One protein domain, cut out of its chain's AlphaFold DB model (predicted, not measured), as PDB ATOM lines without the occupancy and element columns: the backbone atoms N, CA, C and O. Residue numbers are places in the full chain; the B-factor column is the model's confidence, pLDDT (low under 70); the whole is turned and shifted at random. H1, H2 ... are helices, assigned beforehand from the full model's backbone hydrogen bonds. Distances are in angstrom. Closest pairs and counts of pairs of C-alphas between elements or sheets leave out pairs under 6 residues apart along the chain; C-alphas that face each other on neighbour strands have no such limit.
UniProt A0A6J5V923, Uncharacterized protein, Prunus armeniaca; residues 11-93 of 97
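What this domain is: This is residues 11 to 93 of the 97 residues of an uncharacterized protein of Prunus armeniaca (UniProt A0A6J5V923). What is the shape? There is little regular structure: an open chain of loops, with H1, H2, H3 and loop 20 to 42 towards one end and H4 with tail 79 to 93 at the other. What is it made of? The printed part has 83 residues with four named helices, H1 to H4 in order, and no named strand; the class is all helix, with 29 residues in named elements. It is only just loose, close to extended, with a radius of gyration of the C-alphas of 17.3 A and spans of 50 by 32 by 21 A.

Where its parts are: Where do the helices begin? H1 is residues 11 to 19, 12.0 A long, from C-alpha 11 at (-4.058, 41.092, -13.275); H2 is 43 to 46 and H3 53 to 56. Where does the last end? H4, residues 67 to 78, 16.6 A long, ends at C-alpha 78 (4.739, 23.994, -23.722).

How they stand to each other: Which helices touch? H1 touches H3, the closest C-alphas being those of Ala 16 and Ala 56, 5.1 A; H2 and H4 touch no helix. What of backbones? Every O i to N i+4 pair is within hydrogen-bond range in H1 and H4; H2 and H3 are too short for one.

The domain as a whole: Any cut or long link? The printed part has no cut; H1 to H2 is long. Where is confidence low? Residues 83 to 93 are under 70.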
ATOM      1  N   ALA A  11      -5.003  41.738 -14.182       92.62
ATOM      2  CA  ALA A  11      -4.058  41.092 -13.275       92.62
ATOM      3  C   ALA A  11      -3.910  41.874 -11.959       92.62
ATOM      4  O   ALA A  11      -3.943  41.266 -10.890       92.62
ATOM      5  N   ALA A  12      -3.851  43.207 -12.024       94.31
ATOM      6  CA  ALA A  12      -3.818  44.081 -10.856       94.31
ATOM      7  C   ALA A  12      -5.086  43.943  -9.997       94.31
ATOM      8  O   ALA A  12      -4.987  43.764  -8.783       94.31
ATOM      9  N   ILE A  13      -6.270  43.930 -10.623       94.25
ATOM     10  CA  ILE A  13      -7.550  43.716  -9.925       94.25
ATOM     11  C   ILE A  13      -7.564  42.347  -9.236       94.25
ATOM     12  O   ILE A  13      -7.890  42.248  -8.052       94.25
ATOM     13  N   ARG A  14      -7.168  41.284  -9.951       94.88
ATOM     14  CA  ARG A  14      -7.073  39.939  -9.371       94.88
ATOM     15  C   ARG A  14      -6.100  39.908  -8.196       94.88
ATOM     16  O   ARG A  14      -6.426  39.317  -7.171       94.88
ATOM     17  N   SER A  15      -4.935  40.537  -8.334       96.44
ATOM     18  CA  SER A  15      -3.949  40.606  -7.262       96.44
ATOM     19  C   SER A  15      -4.512  41.290  -6.028       96.44
ATOM     20  O   SER A  15      -4.322  40.757  -4.944       96.44
ATOM     21  N   ALA A  16      -5.181  42.437  -6.175       97.00
ATOM     22  CA  ALA A  16      -5.751  43.162  -5.046       97.00
ATOM     23  C   ALA A  16      -6.769  42.300  -4.289       97.00
ATOM     24  O   ALA A  16      -6.688  42.180  -3.074       97.00
ATOM     25  N   LEU A  17      -7.673  41.627  -5.010       97.19
ATOM     26  CA  LEU A  17      -8.666  40.730  -4.408       97.19
ATOM     27  C   LEU A  17      -8.025  39.550  -3.668       97.19
ATOM     28  O   LEU A  17      -8.513  39.156  -2.613       97.19
ATOM     29  N   MET A  18      -6.961  38.983  -4.234       97.56
ATOM     30  CA  MET A  18      -6.241  37.836  -3.688       97.56
ATOM     31  C   MET A  18      -5.443  38.210  -2.430       97.56
ATOM     32  O   MET A  18      -5.649  37.624  -1.371       97.56
ATOM     33  N   THR A  19      -4.605  39.248  -2.493       97.12
ATOM     34  CA  THR A  19      -3.720  39.629  -1.377       97.12
ATOM     35  C   THR A  19      -4.460  40.227  -0.184       97.12
ATOM     36  O   THR A  19      -3.922  40.225   0.926       97.12
ATOM     37  N   THR A  20      -5.685  40.725  -0.380       97.50
ATOM     38  CA  THR A  20      -6.528  41.244   0.705       97.50
ATOM     39  C   THR A  20      -7.628  40.282   1.138       97.50
ATOM     40  O   THR A  20      -8.415  40.643   2.017       97.50
ATOM     41  N   ALA A  21      -7.707  39.085   0.549       97.88
ATOM     42  CA  ALA A  21      -8.668  38.071   0.952       97.88
ATOM     43  C   ALA A  21      -8.449  37.645   2.413       97.88
ATOM     44  O   ALA A  21      -7.353  37.714   2.973       97.88
ATOM     45  N   ASN A  22      -9.534  37.218   3.049       97.69
ATOM     46  CA  ASN A  22      -9.559  36.832   4.441       97.69
ATOM     47  C   ASN A  22      -9.586  35.298   4.579       97.69
ATOM     48  O   ASN A  22     -10.579  34.676   4.199       97.69
ATOM     49  N   PRO A  23      -8.549  34.664   5.151       97.38
ATOM     50  CA  PRO A  23      -8.513  33.212   5.333       97.38
ATOM     51  C   PRO A  23      -9.351  32.726   6.529       97.38
ATOM     52  O   PRO A  23      -9.372  31.524   6.816       97.38
ATOM     53  N   VAL A  24     -10.015  33.634   7.259       97.69
ATOM     54  CA  VAL A  24     -10.880  33.295   8.395       97.69
ATOM     55  C   VAL A  24     -12.353  33.592   8.124       97.69
ATOM     56  O   VAL A  24     -12.705  34.507   7.385       97.69
ATOM     57  N   ASP A  25     -13.213  32.807   8.765       94.94
ATOM     58  CA  ASP A  25     -14.663  32.953   8.741       94.94
ATOM     59  C   ASP A  25     -15.165  34.055   9.699       94.94
ATOM     60  O   ASP A  25     -14.411  34.699  10.440       94.94
ATOM     61  N   ASN A  26     -16.484  34.250   9.732       95.44
ATOM     62  CA  ASN A  26     -17.147  35.197  10.635       95.44
ATOM     63  C   ASN A  26     -16.963  34.877  12.134       95.44
ATOM     64  O   ASN A  26     -17.167  35.748  12.978       95.44
ATOM     65  N   SER A  27     -16.559  33.650  12.472       96.69
ATOM     66  CA  SER A  27     -16.228  33.216  13.830       96.69
ATOM     67  C   SER A  27     -14.758  33.475  14.172       96.69
ATOM     68  O   SER A  27     -14.303  33.056  15.236       96.69
ATOM     69  N   LYS A  28     -14.011  34.152  13.285       96.19
ATOM     70  CA  LYS A  28     -12.567  34.408  13.388       96.19
ATOM     71  C   LYS A  28     -11.739  33.121  13.457       96.19
ATOM     72  O   LYS A  28     -10.669  33.102  14.065       96.19
ATOM     73  N   ARG A  29     -12.234  32.037  12.856       97.62
ATOM     74  CA  ARG A  29     -11.531  30.750  12.748       97.62
ATOM     75  C   ARG A  29     -11.136  30.495  11.295       97.62
ATOM     76  O   ARG A  29     -11.788  31.035  10.408       97.62
ATOM     77  N   PRO A  30     -10.099  29.683  11.023       98.06
ATOM     78  CA  PRO A  30      -9.768  29.308   9.652       98.06
ATOM     79  C   PRO A  30     -10.993  28.753   8.920       98.06
ATOM     80  O   PRO A  30     -11.743  27.962   9.505       98.06
ATOM     81  N   ILE A  31     -11.178  29.157   7.660       98.12
ATOM     82  CA  ILE A  31     -12.253  28.640   6.803       98.12
ATOM     83  C   ILE A  31     -12.167  27.109   6.762       98.12
ATOM     84  O   ILE A  31     -11.077  26.532   6.752       98.12
ATOM     85  N   ARG A  32     -13.323  26.441   6.771       97.75
ATOM     86  CA  ARG A  32     -13.422  24.978   6.792       97.75
ATOM     87  C   ARG A  32     -13.956  24.433   5.480       97.75
ATOM     88  O   ARG A  32     -14.885  24.994   4.906       97.75
ATOM     89  N   ASP A  33     -13.403  23.306   5.057       97.19
ATOM     90  CA  ASP A  33     -13.834  22.583   3.867       97.19
ATOM     91  C   ASP A  33     -14.937  21.578   4.224       97.19
ATOM     92  O   ASP A  33     -14.696  20.560   4.876       97.19
ATOM     93  N   GLN A  34     -16.167  21.862   3.793       95.19
ATOM     94  CA  GLN A  34     -17.303  20.960   4.010       95.19
ATOM     95  C   GLN A  34     -17.156  19.634   3.248       95.19
ATOM     96  O   GLN A  34     -17.634  18.608   3.727       95.19
ATOM     97  N   GLY A  35     -16.475  19.636   2.098       94.75
ATOM     98  CA  GLY A  35     -16.210  18.443   1.292       94.75
ATOM     99  C   GLY A  35     -15.118  17.543   1.874       94.75
ATOM    100  O   GLY A  35     -14.995  16.392   1.463       94.75
ATOM    101  N   PHE A  36     -14.362  18.037   2.859       95.50
ATOM    102  CA  PHE A  36     -13.283  17.309   3.522       95.50
ATOM    103  C   PHE A  36     -13.463  17.304   5.049       95.50
ATOM    104  O   PHE A  36     -12.622  17.786   5.802       95.50
ATOM    105  N   ASN A  37     -14.591  16.764   5.530       96.62
ATOM    106  CA  ASN A  37     -14.880  16.563   6.963       96.62
ATOM    107  C   ASN A  37     -14.698  17.815   7.845       96.62
ATOM    108  O   ASN A  37     -14.292  17.711   9.004       96.62
ATOM    109  N   PHE A  38     -15.000  19.004   7.314       95.69
ATOM    110  CA  PHE A  38     -14.854  20.281   8.019       95.69
ATOM    111  C   PHE A  38     -13.435  20.548   8.548       95.69
ATOM    112  O   PHE A  38     -13.266  21.280   9.532       95.69
ATOM    113  N   THR A  39     -12.400  19.988   7.916       97.38
ATOM    114  CA  THR A  39     -11.017  20.373   8.219       97.38
ATOM    115  C   THR A  39     -10.742  21.800   7.754       97.38
ATOM    116  O   THR A  39     -11.529  22.391   7.017       97.38
ATOM    117  N   VAL A  40      -9.595  22.359   8.150       97.94
ATOM    118  CA  VAL A  40      -9.127  23.647   7.617       97.94
ATOM    119  C   VAL A  40      -9.024  23.561   6.094       97.94
ATOM    120  O   VAL A  40      -8.431  22.618   5.567       97.94
ATOM    121  N   ALA A  41      -9.627  24.525   5.403       98.00
ATOM    122  CA  ALA A  41      -9.619  24.591   3.955       98.00
ATOM    123  C   ALA A  41      -8.197  24.844   3.449       98.00
ATOM    124  O   ALA A  41      -7.474  25.712   3.938       98.00
ATOM    125  N   SER A  42      -7.789  24.052   2.463       97.38
ATOM    126  CA  SER A  42      -6.517  24.263   1.781       97.38
ATOM    127  C   SER A  42      -6.631  25.424   0.787       97.38
ATOM    128  O   SER A  42      -7.736  25.716   0.320       97.38
ATOM    129  N   PRO A  43      -5.512  26.033   0.356       96.69
ATOM    130  CA  PRO A  43      -5.535  27.011  -0.731       96.69
ATOM    131  C   PRO A  43      -6.152  26.477  -2.033       96.69
ATOM    132  O   PRO A  43      -6.665  27.247  -2.835       96.69
ATOM    133  N   LEU A  44      -6.160  25.157  -2.252       96.25
ATOM    134  CA  LEU A  44      -6.848  24.563  -3.401       96.25
ATOM    135  C   LEU A  44      -8.381  24.635  -3.268       96.25
ATOM    136  O   LEU A  44      -9.071  24.742  -4.276       96.25
ATOM    137  N   ALA A  45      -8.903  24.591  -2.040       96.81
ATOM    138  CA  ALA A  45     -10.335  24.664  -1.755       96.81
ATOM    139  C   ALA A  45     -10.852  26.109  -1.648       96.81
ATOM    140  O   ALA A  45     -11.979  26.381  -2.051       96.81
ATOM    141  N   MET A  46     -10.046  27.036  -1.110       96.75
ATOM    142  CA  MET A  46     -10.480  28.414  -0.821       96.75
ATOM    143  C   MET A  46      -9.703  29.515  -1.555       96.75
ATOM    144  O   MET A  46     -10.015  30.692  -1.383       96.75
ATOM    145  N   GLY A  47      -8.682  29.173  -2.344       96.75
ATOM    146  CA  GLY A  47      -7.735  30.161  -2.865       96.75
ATOM    147  C   GLY A  47      -7.022  30.883  -1.722       96.75
ATOM    148  O   GLY A  47      -6.540  30.250  -0.781       96.75
ATOM    149  N   ASP A  48      -7.018  32.213  -1.783       97.12
ATOM    150  CA  ASP A  48      -6.410  33.069  -0.756       97.12
ATOM    151  C   ASP A  48      -7.383  33.386   0.401       97.12
ATOM    152  O   ASP A  48      -7.000  34.005   1.394       97.12
ATOM    153  N   GLY A  49      -8.638  32.926   0.307       97.56
ATOM    154  CA  GLY A  49      -9.682  33.110   1.312       97.56
ATOM    155  C   GLY A  49     -10.924  33.823   0.771       97.56
ATOM    156  O   GLY A  49     -11.159  33.915  -0.433       97.56
ATOM    157  N   GLN A  50     -11.748  34.338   1.680       97.31
ATOM    158  CA  GLN A  50     -12.961  35.079   1.354       97.31
ATOM    159  C   GLN A  50     -12.636  36.518   0.934       97.31
ATOM    160  O   GLN A  50     -11.897  37.218   1.619       97.31
ATOM    161  N   VAL A  51     -13.226  36.990  -0.166       96.81
ATOM    162  CA  VAL A  51     -13.019  38.360  -0.664       96.81
ATOM    163  C   VAL A  51     -13.401  39.401   0.397       96.81
ATOM    164  O   VAL A  51     -14.506  39.359   0.937       96.81
ATOM    165  N   ASP A  52     -12.509  40.369   0.630       96.75
ATOM    166  CA  ASP A  52     -12.769  41.593   1.396       96.75
ATOM    167  C   ASP A  52     -12.729  42.802   0.441       96.75
ATOM    168  O   ASP A  52     -11.646  43.315   0.137       96.75
ATOM    169  N   PRO A  53     -13.890  43.256  -0.072       94.38
ATOM    170  CA  PRO A  53     -13.936  44.319  -1.069       94.38
ATOM    171  C   PRO A  53     -13.389  45.646  -0.551       94.38
ATOM    172  O   PRO A  53     -12.776  46.379  -1.315       94.38
ATOM    173  N   ASN A  54     -13.589  45.954   0.734       95.62
ATOM    174  CA  ASN A  54     -13.159  47.230   1.303       95.62
ATOM    175  C   ASN A  54     -11.636  47.301   1.381       95.62
ATOM    176  O   ASN A  54     -11.056  48.333   1.052       95.62
ATOM    177  N   ARG A  55     -10.985  46.201   1.773       95.44
ATOM    178  CA  ARG A  55      -9.520  46.126   1.779       95.44
ATOM    179  C   ARG A  55      -8.940  46.084   0.367       95.44
ATOM    180  O   ARG A  55      -7.894  46.678   0.142       95.44
ATOM    181  N   ALA A  56      -9.629  45.461  -0.590       95.69
ATOM    182  CA  ALA A  56      -9.179  45.397  -1.981       95.69
ATOM    183  C   ALA A  56      -9.143  46.768  -2.689       95.69
ATOM    184  O   ALA A  56      -8.472  46.905  -3.710       95.69
ATOM    185  N   LEU A  57      -9.840  47.786  -2.161       94.06
ATOM    186  CA  LEU A  57      -9.785  49.157  -2.687       94.06
ATOM    187  C   LEU A  57      -8.421  49.823  -2.467       94.06
ATOM    188  O   LEU A  57      -8.045  50.694  -3.249       94.06
ATOM    189  N   ASP A  58      -7.691  49.428  -1.425       94.38
ATOM    190  CA  ASP A  58      -6.332  49.898  -1.146       94.38
ATOM    191  C   ASP A  58      -5.472  48.729  -0.631       94.38
ATOM    192  O   ASP A  58      -5.273  48.559   0.575       94.38
ATOM    193  N   PRO A  59      -4.983  47.870  -1.544       94.19
ATOM    194  CA  PRO A  59      -4.246  46.662  -1.187       94.19
ATOM    195  C   PRO A  59      -2.806  46.953  -0.731       94.19
ATOM    196  O   PRO A  59      -2.086  46.027  -0.355       94.19
ATOM    197  N   GLY A  60      -2.349  48.210  -0.809       95.69
ATOM    198  CA  GLY A  60      -0.965  48.634  -0.578       95.69
ATOM    199  C   GLY A  60       0.005  48.219  -1.693       95.69
ATOM    200  O   GLY A  60       0.732  49.058  -2.222       95.69
ATOM    201  N   MET A  61       0.005  46.941  -2.086       94.38
ATOM    202  CA  MET A  61       0.822  46.406  -3.178       94.38
ATOM    203  C   MET A  61       0.010  45.466  -4.075       94.38
ATOM    204  O   MET A  61      -0.768  44.640  -3.596       94.38
ATOM    205  N   ILE A  62       0.244  45.570  -5.383       94.62
ATOM    206  CA  ILE A  62      -0.355  44.718  -6.414       94.62
ATOM    207  C   ILE A  62       0.732  44.007  -7.226       94.62
ATOM    208  O   ILE A  62       1.787  44.572  -7.510       94.62
ATOM    209  N   TYR A  63       0.452  42.769  -7.623       92.75
ATOM    210  CA  TYR A  63       1.224  42.001  -8.592       92.75
ATOM    211  C   TYR A  63       0.564  42.141  -9.962       92.75
ATOM    212  O   TYR A  63      -0.405  41.450 -10.274       92.75
ATOM    213  N   ASP A  64       1.076  43.064 -10.770       94.12
ATOM    214  CA  ASP A  64       0.598  43.255 -12.135       94.12
ATOM    215  C   ASP A  64       1.288  42.282 -13.109       94.12
ATOM    216  O   ASP A  64       2.409  41.822 -12.873       94.12
ATOM    217  N   ALA A  65       0.614  41.953 -14.206       91.19
ATOM    218  CA  ALA A  65       1.136  41.098 -15.259       91.19
ATOM    219  C   ALA A  65       0.619  41.552 -16.623       91.19
ATOM    220  O   ALA A  65      -0.575  41.787 -16.823       91.19
ATOM    221  N   THR A  66       1.525  41.607 -17.593       89.50
ATOM    222  CA  THR A  66       1.175  41.932 -18.975       89.50
ATOM    223  C   THR A  66       0.785  40.675 -19.749       89.50
ATOM    224  O   THR A  66       1.121  39.546 -19.383       89.50
ATOM    225  N   ARG A  67       0.128  40.857 -20.898       84.31
ATOM    226  CA  ARG A  67      -0.179  39.759 -21.831       84.31
ATOM    227  C   ARG A  67       1.078  38.963 -22.215       84.31
ATOM    228  O   ARG A  67       1.044  37.736 -22.302       84.31
ATOM    229  N   GLN A  68       2.194  39.658 -22.424       86.12
ATOM    230  CA  GLN A  68       3.477  39.070 -22.791       86.12
ATOM    231  C   GLN A  68       4.009  38.136 -21.696       86.12
ATOM    232  O   GLN A  68       4.644  37.133 -22.020       86.12
ATOM    233  N   ASP A  69       3.725  38.411 -20.423       89.44
ATOM    234  CA  ASP A  69       4.164  37.561 -19.310       89.44
ATOM    235  C   ASP A  69       3.422  36.221 -19.298       89.44
ATOM    236  O   ASP A  69       4.037  35.168 -19.095       89.44
ATOM    237  N   TYR A  70       2.130  36.226 -19.636       86.56
ATOM    238  CA  TYR A  70       1.359  34.995 -19.823       86.56
ATOM    239  C   TYR A  70       1.865  34.169 -21.010       86.56
ATOM    240  O   TYR A  70       2.027  32.956 -20.884       86.56
ATOM    241  N   ILE A  71       2.187  34.802 -22.139       86.88
ATOM    242  CA  ILE A  71       2.741  34.093 -23.304       86.88
ATOM    243  C   ILE A  71       4.103  33.485 -22.980       86.88
ATOM    244  O   ILE A  71       4.328  32.311 -23.271       86.88
ATOM    245  N   LYS A  72       4.993  34.236 -22.320       88.69
ATOM    246  CA  LYS A  72       6.281  33.707 -21.843       88.69
ATOM    247  C   LYS A  72       6.076  32.499 -20.928       88.69
ATOM    248  O   LYS A  72       6.788  31.504 -21.063       88.69
ATOM    249  N   ARG A  73       5.081  32.546 -20.032       89.06
ATOM    250  CA  ARG A  73       4.736  31.417 -19.157       89.06
ATOM    251  C   ARG A  73       4.239  30.203 -19.949       89.06
ATOM    252  O   ARG A  73       4.700  29.095 -19.683       89.06
ATOM    253  N   ILE A  74       3.344  30.390 -20.918       88.94
ATOM    254  CA  ILE A  74       2.831  29.305 -21.773       88.94
ATOM    255  C   ILE A  74       3.964  28.695 -22.603       88.94
ATOM    256  O   ILE A  74       4.078  27.471 -22.675       88.94
ATOM    257  N   PHE A  75       4.839  29.522 -23.178       89.50
ATOM    258  CA  PHE A  75       6.027  29.062 -23.891       89.50
ATOM    259  C   PHE A  75       6.930  28.221 -22.983       89.50
ATOM    260  O   PHE A  75       7.346  27.138 -23.377       89.50
ATOM    261  N   ALA A  76       7.191  28.665 -21.749       91.94
ATOM    262  CA  ALA A  76       8.023  27.919 -20.806       91.94
ATOM    263  C   ALA A  76       7.452  26.525 -20.474       91.94
ATOM    264  O   ALA A  76       8.216  25.573 -20.313       91.94
ATOM    265  N   ILE A  77       6.122  26.393 -20.402       92.19
ATOM    266  CA  ILE A  77       5.441  25.122 -20.108       92.19
ATOM    267  C   ILE A  77       5.392  24.216 -21.344       92.19
ATOM    268  O   ILE A  77       5.706  23.031 -21.265       92.19
ATOM    269  N   THR A  78       4.995  24.765 -22.492       91.25
ATOM    270  CA  THR A  78       4.739  23.994 -23.722       91.25
ATOM    271  C   THR A  78       5.984  23.786 -24.581       91.25
ATOM    272  O   THR A  78       5.982  22.935 -25.467       91.25
ATOM    273  N   ARG A  79       7.035  24.587 -24.353       88.62
ATOM    274  CA  ARG A  79       8.219  24.734 -25.218       88.62
ATOM    275  C   ARG A  79       7.852  25.044 -26.674       88.62
ATOM    276  O   ARG A  79       8.581  24.681 -27.594       88.62
ATOM    277  N   SER A  80       6.707  25.696 -26.885       81.56
ATOM    278  CA  SER A  80       6.148  25.975 -28.204       81.56
ATOM    279  C   SER A  80       5.965  27.469 -28.424       81.56
ATOM    280  O   SER A  80       5.284  28.143 -27.657       81.56
ATOM    281  N   ASN A  81       6.523  27.976 -29.523       76.06
ATOM    282  CA  ASN A  81       6.386  29.361 -29.978       76.06
ATOM    283  C   ASN A  81       5.100  29.617 -30.785       76.06
ATOM    284  O   ASN A  81       4.993  30.643 -31.447       76.06
ATOM    285  N   LYS A  82       4.125  28.700 -30.743       74.50
ATOM    286  CA  LYS A  82       2.864  28.818 -31.495       74.50
ATOM    287  C   LYS A  82       1.903  29.879 -30.948       74.50
ATOM    288  O   LYS A  82       0.932  30.207 -31.620       74.50
ATOM    289  N   TYR A  83       2.141  30.390 -29.744       69.19
ATOM    290  CA  TYR A  83       1.282  31.378 -29.096       69.19
ATOM    291  C   TYR A  83       1.921  32.764 -29.228       69.19
ATOM    292  O   TYR A  83       2.855  33.082 -28.493       69.19
ATOM    293  N   THR A  84       1.446  33.582 -30.172       67.56
ATOM    294  CA  THR A  84       1.885  34.977 -30.351       67.56
ATOM    295  C   THR A  84       0.730  35.956 -30.129       67.56
ATOM    296  O   THR A  84      -0.444  35.588 -30.185       67.56
ATOM    297  N   CYS A  85       1.062  37.217 -29.833       64.44
ATOM    298  CA  CYS A  85       0.085  38.294 -29.633       64.44
ATOM    299  C   CYS A  85      -0.581  38.772 -30.930       64.44
ATOM    300  O   CYS A  85      -1.482  39.606 -30.849       64.44
ATOM    301  N   ASP A  86      -0.122  38.299 -32.090       66.88
ATOM    302  CA  ASP A  86      -0.486  38.865 -33.393       66.88
ATOM    303  C   ASP A  86      -1.962  38.615 -33.726       66.88
ATOM    304  O   ASP A  86      -2.614  39.463 -34.329       66.88
ATOM    305  N   ASN A  87      -2.517  37.507 -33.218       57.97
ATOM    306  CA  ASN A  87      -3.927  37.137 -33.343       57.97
ATOM    307  C   ASN A  87      -4.539  36.868 -31.958       57.97
ATOM    308  O   ASN A  87      -5.077  35.788 -31.704       57.97
ATOM    309  N   ALA A  88      -4.415  37.818 -31.024       55.69
ATOM    310  CA  ALA A  88      -5.082  37.699 -29.730       55.69
ATOM    311  C   ALA A  88      -6.595  37.512 -29.946       55.69
ATOM    312  O   ALA A  88      -7.250  38.392 -30.503       55.69
ATOM    313  N   SER A  89      -7.138  36.364 -29.518       52.97
ATOM    314  CA  SER A  89      -8.589  36.158 -29.490       52.97
ATOM    315  C   SER A  89      -9.224  37.287 -28.683       52.97
ATOM    316  O   SER A  89      -8.754  37.600 -27.583       52.97
ATOM    317  N   SER A  90     -10.288  37.885 -29.217       56.16
ATOM    318  CA  SER A  90     -11.085  38.905 -28.531       56.16
ATOM    319  C   SER A  90     -11.583  38.431 -27.164       56.16
ATOM    320  O   SER A  90     -11.755  39.244 -26.267       56.16
ATOM    321  N   ASP A  91     -11.710  37.116 -26.972       52.41
ATOM    322  CA  ASP A  91     -12.177  36.490 -25.729       52.41
ATOM    323  C   ASP A  91     -11.163  36.578 -24.576       52.41
ATOM    324  O   ASP A  91     -11.513  36.378 -23.416       52.41
ATOM    325  N   LEU A  92      -9.891  36.874 -24.875       47.25
ATOM    326  CA  LEU A  92      -8.837  37.080 -23.871       47.25
ATOM    327  C   LEU A  92      -8.670  38.556 -23.486       47.25
ATOM    328  O   LEU A  92      -7.813  38.893 -22.666       47.25
ATOM    329  N   ILE A  93      -9.462  39.440 -24.091       43.88
ATOM    330  CA  ILE A  93      -9.429  40.870 -23.838       43.88
ATOM    331  C   ILE A  93     -10.633  41.216 -22.953       43.88
ATOM    332  O   ILE A  93     -11.699  41.570 -23.435       43.88
TER     333      ILE A  93